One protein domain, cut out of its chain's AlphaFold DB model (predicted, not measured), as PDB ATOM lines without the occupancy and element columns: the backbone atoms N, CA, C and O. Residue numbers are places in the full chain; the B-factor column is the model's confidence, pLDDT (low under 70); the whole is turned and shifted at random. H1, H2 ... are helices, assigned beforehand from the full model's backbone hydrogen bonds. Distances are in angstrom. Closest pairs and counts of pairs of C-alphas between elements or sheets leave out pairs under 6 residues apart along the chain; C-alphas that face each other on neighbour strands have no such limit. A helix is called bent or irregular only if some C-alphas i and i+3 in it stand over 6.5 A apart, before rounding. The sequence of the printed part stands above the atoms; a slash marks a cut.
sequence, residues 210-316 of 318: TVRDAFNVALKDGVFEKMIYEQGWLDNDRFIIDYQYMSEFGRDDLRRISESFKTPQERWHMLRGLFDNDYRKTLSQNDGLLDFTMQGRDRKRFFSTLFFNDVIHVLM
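What this domain is: This is residues 210 to 316 of the 318 residues of the protein "DNA primase" of Caenorhabditis elegans (UniProt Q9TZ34). A rounded, rather loosely joined cluster of short helices has H5 between two sides, with H1 and H2 meeting at a corner along one side and H4, on which the short H3 packs, along the other. The short H6 makes a corner with H5, a long loop of residues 281 to 297 swings out from H6 and comes back towards H4, and the last stretch with H7, H8 and H9 leads from beside H4 back to the neighbourhood of H1. The printed part has 107 residues with nine named helices, H1 to H9 in order along the chain, and no named strand; its class is all helix, with 61 residues in the helices. It is compact, with a radius of gyration of the C-alphas of 13.0 A, and spans 30 by 30 by 27 A.

Where its parts are: H1 is residues 210 to 219, with C-alpha 210 at (303.888, 372.322, 608.144), and is 14.3 A from first to last C-alpha. H2 is residues 223 to 230, 10.3 A long, and H3 is residues 238 to 241. H4, residues 248 to 258, is 15.1 A long, and H5, residues 264 to 274, is 15.2 A long; C-alpha 264 is at (301.750, 345.130, 603.685). H6 is residues 277 to 280, H7 residues 298 to 301 and H8 residues 306 to 309. H8 is neither bent nor irregular, but only just: C-alphas 306 and 309 are 6.0 A apart. H9 is residues 311 to 315, with C-alpha 315 at (300.294, 360.992, 615.625).

How they stand to each other: H1 and H2 are close but not clearly touching; their closest C-alphas, of Ala 218 and Phe 224, are 6.0 A apart. They run the same way at a steep tilt of 67 degrees. H2 and H5 only just touch, with 3 pairs of C-alphas within 8 A, the closest being Tyr 229 and Pro 264 at 6.7 A; they run opposite ways at a steep tilt of 43 degrees. H3 touches H4, and the closest C-alphas are those of Ile 241 and Arg 251, 5.9 A apart. H4 and H5 are close but not clearly touching, with C-alphas 258 and 267 closest at 7.0 A, and run opposite ways at a steep tilt of 48 degrees. H5 and H6 touch only at the corner by their link, where the C-alphas of Gly 273 and Arg 280 are closest at 4.6 A. H7 is close to but not clearly touching H4, with the closest C-alphas, of Gly 250 and Asp 298, 6.1 A apart. H8 and H9 meet only through their link, and H1 is near each of them. Among the pairs that are apart are H1 and H5, H2 and H4, and H4 and H9. In H1, H2, H4, H5 and H9 every O i to N i+4 pair is within hydrogen-bond range; H3, H6, H7 and H8 are too short for such a pair.

The domain as a whole: The two C-alphas farthest apart, those of Asn 286 and Met 316, are 36.1 A apart, while the first and last printed C-alphas, of Thr 210 and Met 316, are 11.5 A apart. The printed part has no cut. The one long link is H6 to H7, with 17 residues, whose C-alphas lie 12 to 20 A from the mean of the C-alphas. The mean pLDDT of the printed part is 77.1, and 27 residues are under 70: residues 242 to 246 and residues 295 to 316.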
ATOM      1  N   THR A 210     303.681 372.987 606.848       77.79
ATOM      2  CA  THR A 210     303.888 372.322 608.144       77.79
ATOM      3  C   THR A 210     303.477 370.856 608.185       77.79
ATOM      4  O   THR A 210     304.124 370.078 608.880       77.79
ATOM      5  N   VAL A 211     302.433 370.467 607.444       76.15
ATOM      6  CA  VAL A 211     302.025 369.057 607.327       76.15
ATOM      7  C   VAL A 211     303.068 368.300 606.507       76.15
ATOM      8  O   VAL A 211     303.526 367.232 606.899       76.15
ATOM      9  N   ARG A 212     303.502 368.881 605.382       77.56
ATOM     10  CA  ARG A 212     304.548 368.293 604.536       77.56
ATOM     11  C   ARG A 212     305.866 368.143 605.298       77.56
ATOM     12  O   ARG A 212     306.515 367.111 605.193       77.56
ATOM     13  N   ASP A 213     306.266 369.146 606.066       84.37
ATOM     14  CA  ASP A 213     307.541 369.105 606.773       84.37
ATOM     15  C   ASP A 213     307.488 368.078 607.924       84.37
ATOM     16  O   ASP A 213     308.417 367.285 608.073       84.37
ATOM     17  N   ALA A 214     306.356 367.973 608.639       83.60
ATOM     18  CA  ALA A 214     306.109 366.888 609.596       83.60
ATOM     19  C   ALA A 214     306.211 365.495 608.948       83.60
ATOM     20  O   ALA A 214     306.736 364.564 609.555       83.60
ATOM     21  N   PHE A 215     305.765 365.355 607.697       81.14
ATOM     22  CA  PHE A 215     305.820 364.088 606.957       81.14
ATOM     23  C   PHE A 215     307.248 363.672 606.693       81.14
ATOM     24  O   PHE A 215     307.645 362.542 606.963       81.14
ATOM     25  N   ASN A 216     308.015 364.625 606.173       85.54
ATOM     26  CA  ASN A 216     309.401 364.419 605.814       85.54
ATOM     27  C   ASN A 216     310.201 364.025 607.058       85.54
ATOM     28  O   ASN A 216     311.034 363.125 606.988       85.54
ATOM     29  N   VAL A 217     309.899 364.632 608.212       90.14
ATOM     30  CA  VAL A 217     310.470 364.240 609.507       90.14
ATOM     31  C   VAL A 217     310.044 362.826 609.909       90.14
ATOM     32  O   VAL A 217     310.903 362.029 610.286       90.14
ATOM     33  N   ALA A 218     308.755 362.489 609.806       88.60
ATOM     34  CA  ALA A 218     308.234 361.176 610.191       88.60
ATOM     35  C   ALA A 218     308.829 360.027 609.358       88.60
ATOM     36  O   ALA A 218     309.105 358.949 609.886       88.60
ATOM     37  N   LEU A 219     309.054 360.256 608.063       89.26
ATOM     38  CA  LEU A 219     309.589 359.255 607.142       89.26
ATOM     39  C   LEU A 219     311.111 359.104 607.173       89.26
ATOM     40  O   LEU A 219     311.617 358.093 606.686       89.26
ATOM     41  N   LYS A 220     311.839 360.089 607.713       88.90
ATOM     42  CA  LYS A 220     313.288 360.250 607.523       88.90
ATOM     43  C   LYS A 220     314.128 359.015 607.866       88.90
ATOM     44  O   LYS A 220     315.176 358.820 607.259       88.90
ATOM     45  N   ASP A 221     313.711 358.208 608.837       87.69
ATOM     46  CA  ASP A 221     314.529 357.117 609.381       87.69
ATOM     47  C   ASP A 221     313.813 355.758 609.462       87.69
ATOM     48  O   ASP A 221     314.262 354.852 610.164       87.69
ATOM     49  N   GLY A 222     312.679 355.614 608.773       91.60
ATOM     50  CA  GLY A 222     311.946 354.348 608.700       91.60
ATOM     51  C   GLY A 222     311.208 353.939 609.981       91.60
ATOM     52  O   GLY A 222     310.560 352.892 609.983       91.60
ATOM     53  N   VAL A 223     311.227 354.740 611.059       93.37
ATOM     54  CA  VAL A 223     310.432 354.440 612.271       93.37
ATOM     55  C   VAL A 223     308.949 354.366 611.936       93.37
ATOM     56  O   VAL A 223     308.275 353.433 612.368       93.37
ATOM     57  N   PHE A 224     308.461 355.305 611.127       91.33
ATOM     58  CA  PHE A 224     307.078 355.305 610.673       91.33
ATOM     59  C   PHE A 224     306.728 354.049 609.873       91.33
ATOM     60  O   PHE A 224     305.750 353.381 610.185       91.33
ATOM     61  N   GLU A 225     307.567 353.670 608.907       91.54
ATOM     62  CA  GLU A 225     307.385 352.443 608.128       91.54
ATOM     63  C   GLU A 225     307.353 351.197 609.023       91.54
ATOM     64  O   GLU A 225     306.492 350.335 608.874       91.54
ATOM     65  N   LYS A 226     308.223 351.124 610.031       94.66
ATOM     66  CA  LYS A 226     308.184 350.029 611.002       94.66
ATOM     67  C   LYS A 226     306.854 349.977 611.761       94.66
ATOM     68  O   LYS A 226     306.363 348.885 612.039       94.66
ATOM     69  N   MET A 227     306.257 351.129 612.073       93.75
ATOM     70  CA  MET A 227     304.934 351.189 612.704       93.75
ATOM     71  C   MET A 227     303.826 350.676 611.787       93.75
ATOM     72  O   MET A 227     302.952 349.978 612.289       93.75
ATOM     73  N   ILE A 228     303.891 350.940 610.474       90.29
ATOM     74  CA  ILE A 228     302.943 350.394 609.485       90.29
ATOM     75  C   ILE A 228     302.788 348.884 609.665       90.29
ATOM     76  O   ILE A 228     301.671 348.384 609.808       90.29
ATOM     77  N   TYR A 229     303.917 348.177 609.710       93.26
ATOM     78  CA  TYR A 229     303.945 346.723 609.835       93.26
ATOM     79  C   TYR A 229     303.622 346.258 611.258       93.26
ATOM     80  O   TYR A 229     302.894 345.292 611.453       93.26
ATOM     81  N   GLU A 230     304.142 346.934 612.283       94.83
ATOM     82  CA  GLU A 230     303.936 346.517 613.673       94.83
ATOM     83  C   GLU A 230     302.506 346.727 614.184       94.83
ATOM     84  O   GLU A 230     302.086 346.001 615.092       94.83
ATOM     85  N   GLN A 231     301.804 347.729 613.647       91.71
ATOM     86  CA  GLN A 231     300.402 348.024 613.940       91.71
ATOM     87  C   GLN A 231     299.442 347.336 612.958       91.71
ATOM     88  O   GLN A 231     298.238 347.361 613.193       91.71
ATOM     89  N   GLY A 232     299.939 346.721 611.882       91.49
ATOM     90  CA  GLY A 232     299.105 346.012 610.910       91.49
ATOM     91  C   GLY A 232     298.171 346.925 610.111       91.49
ATOM     92  O   GLY A 232     297.108 346.494 609.670       91.49
ATOM     93  N   TRP A 233     298.528 348.204 609.930       87.79
ATOM     94  CA  TRP A 233     297.666 349.175 609.237       87.79
ATOM     95  C   TRP A 233     297.394 348.805 607.779       87.79
ATOM     96  O   TRP A 233     296.349 349.160 607.250       87.79
ATOM     97  N   LEU A 234     298.314 348.074 607.143       89.04
ATOM     98  CA  LEU A 234     298.193 347.616 605.757       89.04
ATOM     99  C   LEU A 234     298.054 346.089 605.647       89.04
ATOM    100  O   LEU A 234     298.305 345.530 604.577       89.04
ATOM    101  N   ASP A 235     297.653 345.401 606.723       89.81
ATOM    102  CA  ASP A 235     297.393 343.950 606.700       89.81
ATOM    103  C   ASP A 235     296.201 343.601 605.799       89.81
ATOM    104  O   ASP A 235     296.158 342.542 605.169       89.81
ATOM    105  N   ASN A 236     295.274 344.544 605.643       84.34
ATOM    106  CA  ASN A 236     294.212 344.522 604.645       84.34
ATOM    107  C   ASN A 236     294.185 345.847 603.862       84.34
ATOM    108  O   ASN A 236     294.962 346.767 604.114       84.34
ATOM    109  N   ASP A 237     293.303 345.918 602.877       77.92
ATOM    110  CA  ASP A 237     293.096 347.064 601.997       77.92
ATOM    111  C   ASP A 237     292.117 348.108 602.565       77.92
ATOM    112  O   ASP A 237     291.965 349.173 601.968       77.92
ATOM    113  N   ARG A 238     291.497 347.881 603.733       79.18
ATOM    114  CA  ARG A 238     290.514 348.818 604.314       79.18
ATOM    115  C   ARG A 238     291.113 350.188 604.571       79.18
ATOM    116  O   ARG A 238     290.498 351.190 604.240       79.18
ATOM    117  N   PHE A 239     292.347 350.245 605.072       71.71
ATOM    118  CA  PHE A 239     293.047 351.516 605.287       71.71
ATOM    119  C   PHE A 239     293.234 352.324 603.990       71.71
ATOM    120  O   PHE A 239     293.329 353.547 604.010       71.71
ATOM    121  N   ILE A 240     293.282 351.635 602.850       72.11
ATOM    122  CA  ILE A 240     293.460 352.227 601.523       72.11
ATOM    123  C   ILE A 240     292.095 352.632 600.944       72.11
ATOM    124  O   ILE A 240     291.954 353.733 600.414       72.11
ATOM    125  N   ILE A 241     291.095 351.751 601.046       72.43
ATOM    126  CA  ILE A 241     289.790 351.879 600.380       72.43
ATOM    127  C   ILE A 241     288.807 352.745 601.178       72.43
ATOM    128  O   ILE A 241     288.092 353.555 600.585       72.43
ATOM    129  N   ASP A 242     288.783 352.620 602.506       69.85
ATOM    130  CA  ASP A 242     287.816 353.298 603.383       69.85
ATOM    131  C   ASP A 242     288.223 354.745 603.700       69.85
ATOM    132  O   ASP A 242     287.623 355.416 604.541       69.85
ATOM    133  N   TYR A 243     289.238 355.265 603.007       67.40
ATOM    134  CA  TYR A 243     289.734 356.603 603.251       67.40
ATOM    135  C   TYR A 243     288.709 357.677 602.847       67.40
ATOM    136  O   TYR A 243     288.460 357.981 601.671       67.40
ATOM    137  N   GLN A 244     288.114 358.284 603.873       64.51
ATOM    138  CA  GLN A 244     286.948 359.163 603.766       64.51
ATOM    139  C   GLN A 244     287.192 360.449 602.956       64.51
ATOM    140  O   GLN A 244     286.268 360.963 602.328       64.51
ATOM    141  N   TYR A 245     288.428 360.956 602.907       64.04
ATOM    142  CA  TYR A 245     288.740 362.229 602.235       64.04
ATOM    143  C   TYR A 245     289.126 362.082 600.760       64.04
ATOM    144  O   TYR A 245     289.464 363.065 600.097       64.04
ATOM    145  N   MET A 246     289.096 360.862 600.229       66.04
ATOM    146  CA  MET A 246     289.301 360.618 598.810       66.04
ATOM    147  C   MET A 246     288.066 360.992 597.989       66.04
ATOM    148  O   MET A 246     286.939 360.833 598.463       66.04
ATOM    149  N   SER A 247     288.243 361.441 596.741       71.42
ATOM    150  CA  SER A 247     287.102 361.462 595.823       71.42
ATOM    151  C   SER A 247     286.710 360.036 595.441       71.42
ATOM    152  O   SER A 247     287.506 359.109 595.557       71.42
ATOM    153  N   GLU A 248     285.483 359.855 594.971       77.74
ATOM    154  CA  GLU A 248     285.006 358.559 594.481       77.74
ATOM    155  C   GLU A 248     285.944 357.969 593.414       77.74
ATOM    156  O   GLU A 248     286.431 356.857 593.591       77.74
ATOM    157  N   PHE A 249     286.347 358.777 592.423       80.05
ATOM    158  CA  PHE A 249     287.328 358.387 591.400       80.05
ATOM    159  C   PHE A 249     288.664 357.927 591.990       80.05
ATOM    160  O   PHE A 249     289.239 356.939 591.542       80.05
ATOM    161  N   GLY A 250     289.159 358.635 593.008       77.88
ATOM    162  CA  GLY A 250     290.393 358.258 593.683       77.88
ATOM    163  C   GLY A 250     290.267 356.920 594.415       77.88
ATOM    164  O   GLY A 250     291.205 356.125 594.372       77.88
ATOM    165  N   ARG A 251     289.121 356.655 595.065       77.16
ATOM    166  CA  ARG A 251     288.878 355.384 595.768       77.16
ATOM    167  C   ARG A 251     288.805 354.229 594.794       77.16
ATOM    168  O   ARG A 251     289.376 353.181 595.074       77.16
ATOM    169  N   ASP A 252     288.144 354.425 593.660       83.78
ATOM    170  CA  ASP A 252     288.043 353.401 592.625       83.78
ATOM    171  C   ASP A 252     289.412 353.095 592.009       83.78
ATOM    172  O   ASP A 252     289.773 351.928 591.848       83.78
ATOM    173  N   ASP A 253     290.216 354.129 591.751       83.69
ATOM    174  CA  ASP A 253     291.602 353.971 591.315       83.69
ATOM    175  C   ASP A 253     292.438 353.195 592.338       83.69
ATOM    176  O   ASP A 253     293.158 352.276 591.943       83.69
ATOM    177  N   LEU A 254     292.331 353.538 593.630       80.53
ATOM    178  CA  LEU A 254     293.023 352.835 594.712       80.53
ATOM    179  C   LEU A 254     292.562 351.389 594.860       80.53
ATOM    180  O   LEU A 254     293.401 350.512 595.034       80.53
ATOM    181  N   ARG A 255     291.256 351.125 594.766       83.98
ATOM    182  CA  ARG A 255     290.705 349.771 594.840       83.98
ATOM    183  C   ARG A 255     291.275 348.922 593.708       83.98
ATOM    184  O   ARG A 255     291.900 347.901 593.985       83.98
ATOM    185  N   ARG A 256     291.185 349.409 592.464       85.46
ATOM    186  CA  ARG A 256     291.702 348.719 591.272       85.46
ATOM    187  C   ARG A 256     293.189 348.397 591.389       85.46
ATOM    188  O   ARG A 256     293.605 347.294 591.057       85.46
ATOM    189  N   ILE A 257     294.004 349.355 591.832       84.66
ATOM    190  CA  ILE A 257     295.444 349.119 591.948       84.66
ATOM    191  C   ILE A 257     295.776 348.212 593.140       84.66
ATOM    192  O   ILE A 257     296.627 347.338 593.003       84.66
ATOM    193  N   SER A 258     295.066 348.347 594.269       82.89
ATOM    194  CA  SER A 258     295.319 347.581 595.498       82.89
ATOM    195  C   SER A 258     295.149 346.070 595.333       82.89
ATOM    196  O   SER A 258     295.842 345.317 596.014       82.89
ATOM    197  N   GLU A 259     294.328 345.615 594.380       84.84
ATOM    198  CA  GLU A 259     294.157 344.190 594.047       84.84
ATOM    199  C   GLU A 259     295.476 343.506 593.648       84.84
ATOM    200  O   GLU A 259     295.655 342.304 593.860       84.84
ATOM    201  N   SER A 260     296.427 344.275 593.107       87.05
ATOM    202  CA  SER A 260     297.742 343.775 592.687       87.05
ATOM    203  C   SER A 260     298.769 343.705 593.827       87.05
ATOM    204  O   SER A 260     299.795 343.050 593.664       87.05
ATOM    205  N   PHE A 261     298.508 344.334 594.979       88.69
ATOM    206  CA  PHE A 261     299.449 344.442 596.101       88.69
ATOM    207  C   PHE A 261     298.905 343.673 597.315       88.69
ATOM    208  O   PHE A 261     297.979 344.109 598.008       88.69
ATOM    209  N   LYS A 262     299.473 342.491 597.573       89.39
ATOM    210  CA  LYS A 262     298.929 341.499 598.513       89.39
ATOM    211  C   LYS A 262     299.537 341.602 599.903       89.39
ATOM    212  O   LYS A 262     298.857 341.309 600.885       89.39
ATOM    213  N   THR A 263     300.800 342.003 599.992       93.13
ATOM    214  CA  THR A 263     301.508 342.131 601.271       93.13
ATOM    215  C   THR A 263     301.468 343.571 601.800       93.13
ATOM    216  O   THR A 263     301.357 344.517 601.015       93.13
ATOM    217  N   PRO A 264     301.598 343.787 603.122       91.08
ATOM    218  CA  PRO A 264     301.750 345.130 603.685       91.08
ATOM    219  C   PRO A 264     302.906 345.924 603.060       91.08
ATOM    220  O   PRO A 264     302.790 347.133 602.879       91.08
ATOM    221  N   GLN A 265     304.007 345.253 602.704       93.55
ATOM    222  CA  GLN A 265     305.189 345.846 602.073       93.55
ATOM    223  C   GLN A 265     304.881 346.322 600.654       93.55
ATOM    224  O   GLN A 265     305.193 347.455 600.299       93.55
ATOM    225  N   GLU A 266     304.216 345.480 599.862       93.13
ATOM    226  CA  GLU A 266     303.727 345.825 598.525       93.13
ATOM    227  C   GLU A 266     302.757 347.011 598.583       93.13
ATOM    228  O   GLU A 266     302.900 347.969 597.827       93.13
ATOM    229  N   ARG A 267     301.813 347.005 599.531       88.91
ATOM    230  CA  ARG A 267     300.864 348.111 599.732       88.91
ATOM    231  C   ARG A 267     301.558 349.394 600.177       88.91
ATOM    232  O   ARG A 267     301.216 350.468 599.691       88.91
ATOM    233  N   TRP A 268     302.546 349.314 601.068       89.99
ATOM    234  CA  TRP A 268     303.332 350.478 601.477       89.99
ATOM    235  C   TRP A 268     304.142 351.047 600.312       89.99
ATOM    236  O   TRP A 268     304.110 352.254 600.081       89.99
ATOM    237  N   HIS A 269     304.797 350.183 599.536       90.90
ATOM    238  CA  HIS A 269     305.505 350.553 598.316       90.90
ATOM    239  C   HIS A 269     304.574 351.235 597.305       90.90
ATOM    240  O   HIS A 269     304.900 352.315 596.817       90.90
ATOM    241  N   MET A 270     303.381 350.680 597.071       88.23
ATOM    242  CA  MET A 270     302.345 351.292 596.237       88.23
ATOM    243  C   MET A 270     301.993 352.698 596.733       88.23
ATOM    244  O   MET A 270     302.034 353.660 595.967       88.23
ATOM    245  N   LEU A 271     301.691 352.853 598.024       84.75
ATOM    246  CA  LEU A 271     301.324 354.147 598.600       84.75
ATOM    247  C   LEU A 271     302.469 355.161 598.501       84.75
ATOM    248  O   LEU A 271     302.242 356.305 598.106       84.75
ATOM    249  N   ARG A 272     303.708 354.753 598.784       86.15
ATOM    250  CA  ARG A 272     304.886 355.610 598.616       86.15
ATOM    251  C   ARG A 272     305.130 355.953 597.144       86.15
ATOM    252  O   ARG A 272     305.421 357.099 596.846       86.15
ATOM    253  N   GLY A 273     304.962 355.021 596.212       86.68
ATOM    254  CA  GLY A 273     305.175 355.274 594.786       86.68
ATOM    255  C   GLY A 273     304.104 356.163 594.149       86.68
ATOM    256  O   GLY A 273     304.411 356.977 593.275       86.68
ATOM    257  N   LEU A 274     302.848 356.051 594.588       79.75
ATOM    258  CA  LEU A 274     301.744 356.894 594.119       79.75
ATOM    259  C   LEU A 274     301.803 358.299 594.701       79.75
ATOM    260  O   LEU A 274     301.561 359.284 593.991       79.75
ATOM    261  N   PHE A 275     302.089 358.360 595.998       75.40
ATOM    262  CA  PHE A 275     301.985 359.578 596.761       75.40
ATOM    263  C   PHE A 275     303.361 360.162 596.981       75.40
ATOM    264  O   PHE A 275     303.610 361.165 596.343       75.40
ATOM    265  N   ASP A 276     304.275 359.540 597.722       77.92
ATOM    266  CA  ASP A 276     305.590 360.119 598.019       77.92
ATOM    267  C   ASP A 276     306.448 360.454 596.772       77.92
ATOM    268  O   ASP A 276     306.993 359.583 596.115       77.92
ATOM    269  N   ASN A 277     306.627 361.740 596.464       77.57
ATOM    270  CA  ASN A 277     307.313 362.259 595.278       77.57
ATOM    271  C   ASN A 277     308.810 362.000 595.368       77.57
ATOM    272  O   ASN A 277     309.451 361.822 594.334       77.57
ATOM    273  N   ASP A 278     309.371 362.032 596.575       81.53
ATOM    274  CA  ASP A 278     310.786 361.769 596.768       81.53
ATOM    275  C   ASP A 278     311.050 360.270 596.651       81.53
ATOM    276  O   ASP A 278     311.972 359.884 595.938       81.53
ATOM    277  N   TYR A 279     310.170 359.422 597.191       86.23
ATOM    278  CA  TYR A 279     310.223 357.978 596.943       86.23
ATOM    279  C   TYR A 279     309.954 357.616 595.477       86.23
ATOM    280  O   TYR A 279     310.649 356.779 594.907       86.23
ATOM    281  N   ARG A 280     308.999 358.280 594.818       86.93
ATOM    282  CA  ARG A 280     308.649 358.035 593.413       86.93
ATOM    283  C   ARG A 280     309.836 358.269 592.479       86.93
ATOM    284  O   ARG A 280     309.971 357.555 591.493       86.93
ATOM    285  N   LYS A 281     310.722 359.223 592.798       88.80
ATOM    286  CA  LYS A 281     311.982 359.451 592.060       88.80
ATOM    287  C   LYS A 281     312.981 358.296 592.192       88.80
ATOM    288  O   LYS A 281     313.909 358.228 591.396       88.80
ATOM    289  N   THR A 282     312.823 357.430 593.194       91.71
ATOM    290  CA  THR A 282     313.704 356.274 593.439       91.71
ATOM    291  C   THR A 282     313.203 354.977 592.806       91.71
ATOM    292  O   THR A 282     313.928 353.985 592.819       91.71
ATOM    293  N   LEU A 283     311.986 354.969 592.248       91.83
ATOM    294  CA  LEU A 283     311.424 353.791 591.589       91.83
ATOM    295  C   LEU A 283     312.224 353.416 590.339       91.83
ATOM    296  O   LEU A 283     312.747 354.278 589.629       91.83
ATOM    297  N   SER A 284     312.288 352.115 590.050       91.68
ATOM    298  CA  SER A 284     312.904 351.629 588.814       91.68
ATOM    299  C   SER A 284     312.104 352.094 587.593       91.68
ATOM    300  O   SER A 284     310.890 352.246 587.677       91.68
ATOM    301  N   GLN A 285     312.749 352.266 586.437       88.87
ATOM    302  CA  GLN A 285     312.051 352.674 585.205       88.87
ATOM    303  C   GLN A 285     310.961 351.683 584.758       88.87
ATOM    304  O   GLN A 285     310.047 352.082 584.048       88.87
ATOM    305  N   ASN A 286     311.042 350.423 585.197       87.70
ATOM    306  CA  ASN A 286     310.073 349.368 584.883       87.70
ATOM    307  C   ASN A 286     308.969 349.236 585.947       87.70
ATOM    308  O   ASN A 286     308.165 348.306 585.893       87.70
ATOM    309  N   ASP A 287     308.964 350.107 586.954       88.66
ATOM    310  CA  ASP A 287     307.966 350.083 588.012       88.66
ATOM    311  C   ASP A 287     306.631 350.615 587.478       88.66
ATOM    312  O   ASP A 287     306.507 351.797 587.148       88.66
ATOM    313  N   GLY A 288     305.617 349.747 587.403       86.24
ATOM    314  CA  GLY A 288     304.306 350.083 586.832       86.24
ATOM    315  C   GLY A 288     303.587 351.240 587.541       86.24
ATOM    316  O   GLY A 288     302.666 351.837 586.978       86.24
ATOM    317  N   LEU A 289     304.018 351.624 588.750       86.73
ATOM    318  CA  LEU A 289     303.508 352.811 589.433       86.73
ATOM    319  C   LEU A 289     303.889 354.109 588.712       86.73
ATOM    320  O   LEU A 289     303.180 355.109 588.882       86.73
ATOM    321  N   LEU A 290     304.979 354.127 587.930       84.28
ATOM    322  CA  LEU A 290     305.422 355.296 587.162       84.28
ATOM    323  C   LEU A 290     304.425 355.682 586.064       84.28
ATOM    324  O   LEU A 290     304.181 356.880 585.888       84.28
ATOM    325  N   ASP A 291     303.797 354.691 585.434       83.68
ATOM    326  CA  ASP A 291     302.789 354.874 584.383       83.68
ATOM    327  C   ASP A 291     301.393 355.157 584.950       83.68
ATOM    328  O   ASP A 291     300.544 355.778 584.302       83.68
ATOM    329  N   PHE A 292     301.149 354.752 586.197       82.04
ATOM    330  CA  PHE A 292     299.869 354.984 586.840       82.04
ATOM    331  C   PHE A 292     299.637 356.473 587.127       82.04
ATOM    332  O   PHE A 292     300.379 357.129 587.870       82.04
ATOM    333  N   THR A 293     298.543 357.001 586.578       73.86
ATOM    334  CA  THR A 293     298.058 358.355 586.850       73.86
ATOM    335  C   THR A 293     296.660 358.278 587.434       73.86
ATOM    336  O   THR A 293     295.717 357.904 586.745       73.86
ATOM    337  N   MET A 294     296.528 358.672 588.701       72.34
ATOM    338  CA  MET A 294     295.221 358.796 589.339       72.34
ATOM    339  C   MET A 294     294.344 359.822 588.629       72.34
ATOM    340  O   MET A 294     294.783 360.938 588.332       72.34
ATOM    341  N   GLN A 295     293.090 359.453 588.435       66.40
ATOM    342  CA  GLN A 295     292.041 360.306 587.930       66.40
ATOM    343  C   GLN A 295     291.698 361.408 588.939       66.40
ATOM    344  O   GLN A 295     291.767 361.267 590.163       66.40
ATOM    345  N   GLY A 296     291.320 362.562 588.396       61.14
ATOM    346  CA  GLY A 296     290.910 363.718 589.179       61.14
ATOM    347  C   GLY A 296     292.063 364.512 589.795       61.14
ATOM    348  O   GLY A 296     293.235 364.403 589.441       61.14
ATOM    349  N   ARG A 297     291.710 365.400 590.727       60.35
ATOM    350  CA  ARG A 297     292.679 366.270 591.418       60.35
ATOM    351  C   ARG A 297     293.378 365.557 592.578       60.35
ATOM    352  O   ARG A 297     294.142 366.193 593.304       60.35
ATOM    353  N   ASP A 298     293.124 364.262 592.749       61.19
ATOM    354  CA  ASP A 298     293.434 363.545 593.976       61.19
ATOM    355  C   ASP A 298     294.920 363.271 594.150       61.19
ATOM    356  O   ASP A 298     295.419 363.486 595.246       61.19
ATOM    357  N   ARG A 299     295.687 363.006 593.085       58.11
ATOM    358  CA  ARG A 299     297.151 362.832 593.197       58.11
ATOM    359  C   ARG A 299     297.849 363.990 593.927       58.11
ATOM    360  O   ARG A 299     298.781 363.773 594.692       58.11
ATOM    361  N   LYS A 300     297.372 365.228 593.730       53.71
ATOM    362  CA  LYS A 300     297.862 366.413 594.466       53.71
ATOM    363  C   LYS A 300     297.166 366.624 595.815       53.71
ATOM    364  O   LYS A 300     297.727 367.306 596.667       53.71
ATOM    365  N   ARG A 301     295.956 366.088 596.001       51.44
ATOM    366  CA  ARG A 301     295.175 366.187 597.245       51.44
ATOM    367  C   ARG A 301     295.559 365.156 598.294       51.44
ATOM    368  O   ARG A 301     295.082 365.311 599.403       51.44
ATOM    369  N   PHE A 302     296.316 364.115 597.961       51.38
ATOM    370  CA  PHE A 302     296.352 362.899 598.782       51.38
ATOM    371  C   PHE A 302     297.623 362.675 599.590       51.38
ATOM    372  O   PHE A 302     297.596 362.002 600.620       51.38
ATOM    373  N   PHE A 303     298.733 363.250 599.131       48.04
ATOM    374  CA  PHE A 303     300.067 362.974 599.659       48.04
ATOM    375  C   PHE A 303     300.193 363.163 601.164       48.04
ATOM    376  O   PHE A 303     300.859 362.401 601.851       48.04
ATOM    377  N   SER A 304     299.521 364.181 601.678       48.39
ATOM    378  CA  SER A 304     299.573 364.561 603.080       48.39
ATOM    379  C   SER A 304     298.273 364.270 603.802       48.39
ATOM    380  O   SER A 304     297.960 364.951 604.771       48.39
ATOM    381  N   THR A 305     297.442 363.398 603.257       49.36
ATOM    382  CA  THR A 305     296.038 363.313 603.659       49.36
ATOM    383  C   THR A 305     295.748 361.861 603.963       49.36
ATOM    384  O   THR A 305     295.325 361.588 605.082       49.36
ATOM    385  N   LEU A 306     296.070 360.916 603.068       45.96
ATOM    386  CA  LEU A 306     295.831 359.486 603.318       45.96
ATOM    387  C   LEU A 306     296.525 359.003 604.585       45.96
ATOM    388  O   LEU A 306     295.903 358.468 605.492       45.96
ATOM    389  N   PHE A 307     297.828 359.254 604.666       48.28
ATOM    390  CA  PHE A 307     298.598 358.801 605.813       48.28
ATOM    391  C   PHE A 307     298.478 359.713 607.024       48.28
ATOM    392  O   PHE A 307     298.829 359.321 608.131       48.28
ATOM    393  N   PHE A 308     297.955 360.915 606.821       48.68
ATOM    394  CA  PHE A 308     297.929 361.961 607.825       48.68
ATOM    395  C   PHE A 308     296.605 362.205 608.475       48.68
ATOM    396  O   PHE A 308     296.638 362.815 609.520       48.68
ATOM    397  N   ASN A 309     295.485 361.783 607.901       44.06
ATOM    398  CA  ASN A 309     294.191 361.972 608.547       44.06
ATOM    399  C   ASN A 309     293.781 360.796 609.434       44.06
ATOM    400  O   ASN A 309     292.927 360.996 610.284       44.06
ATOM    401  N   ASP A 310     294.427 359.637 609.302       45.17
ATOM    402  CA  ASP A 310     294.140 358.504 610.185       45.17
ATOM    403  C   ASP A 310     295.381 358.107 610.981       45.17
ATOM    404  O   ASP A 310     295.341 358.067 612.199       45.17
ATOM    405  N   VAL A 311     296.540 357.925 610.344       43.83
ATOM    406  CA  VAL A 311     297.740 357.449 611.051       43.83
ATOM    407  C   VAL A 311     298.566 358.583 611.670       43.83
ATOM    408  O   VAL A 311     298.903 358.508 612.853       43.83
ATOM    409  N   ILE A 312     298.889 359.638 610.907       48.34
ATOM    410  CA  ILE A 312     299.587 360.810 611.461       48.34
ATOM    411  C   ILE A 312     298.619 361.795 612.130       48.34
ATOM    412  O   ILE A 312     299.037 362.588 612.961       48.34
ATOM    413  N   HIS A 313     297.318 361.691 611.859       42.75
ATOM    414  CA  HIS A 313     296.289 362.499 612.525       42.75
ATOM    415  C   HIS A 313     296.332 362.245 613.986       42.75
ATOM    416  O   HIS A 313     296.515 363.153 614.780       42.75
ATOM    417  N   VAL A 314     296.309 360.961 614.282       41.25
ATOM    418  CA  VAL A 314     296.431 360.498 615.623       41.25
ATOM    419  C   VAL A 314     297.859 360.727 616.100       41.25
ATOM    420  O   VAL A 314     297.977 361.240 617.198       41.25
ATOM    421  N   LEU A 315     298.918 360.561 615.267       40.14
ATOM    422  CA  LEU A 315     300.294 360.992 615.625       40.14
ATOM    423  C   LEU A 315     300.409 362.468 616.081       40.14
ATOM    424  O   LEU A 315     301.306 362.782 616.862       40.14
ATOM    425  N   MET A 316     299.526 363.348 615.599       39.85
ATOM    426  CA  MET A 316     299.590 364.805 615.757       39.85
ATOM    427  C   MET A 316     298.354 365.425 616.418       39.85
ATOM    428  O   MET A 316     298.257 366.652 616.461       39.85
TER     429      MET A 316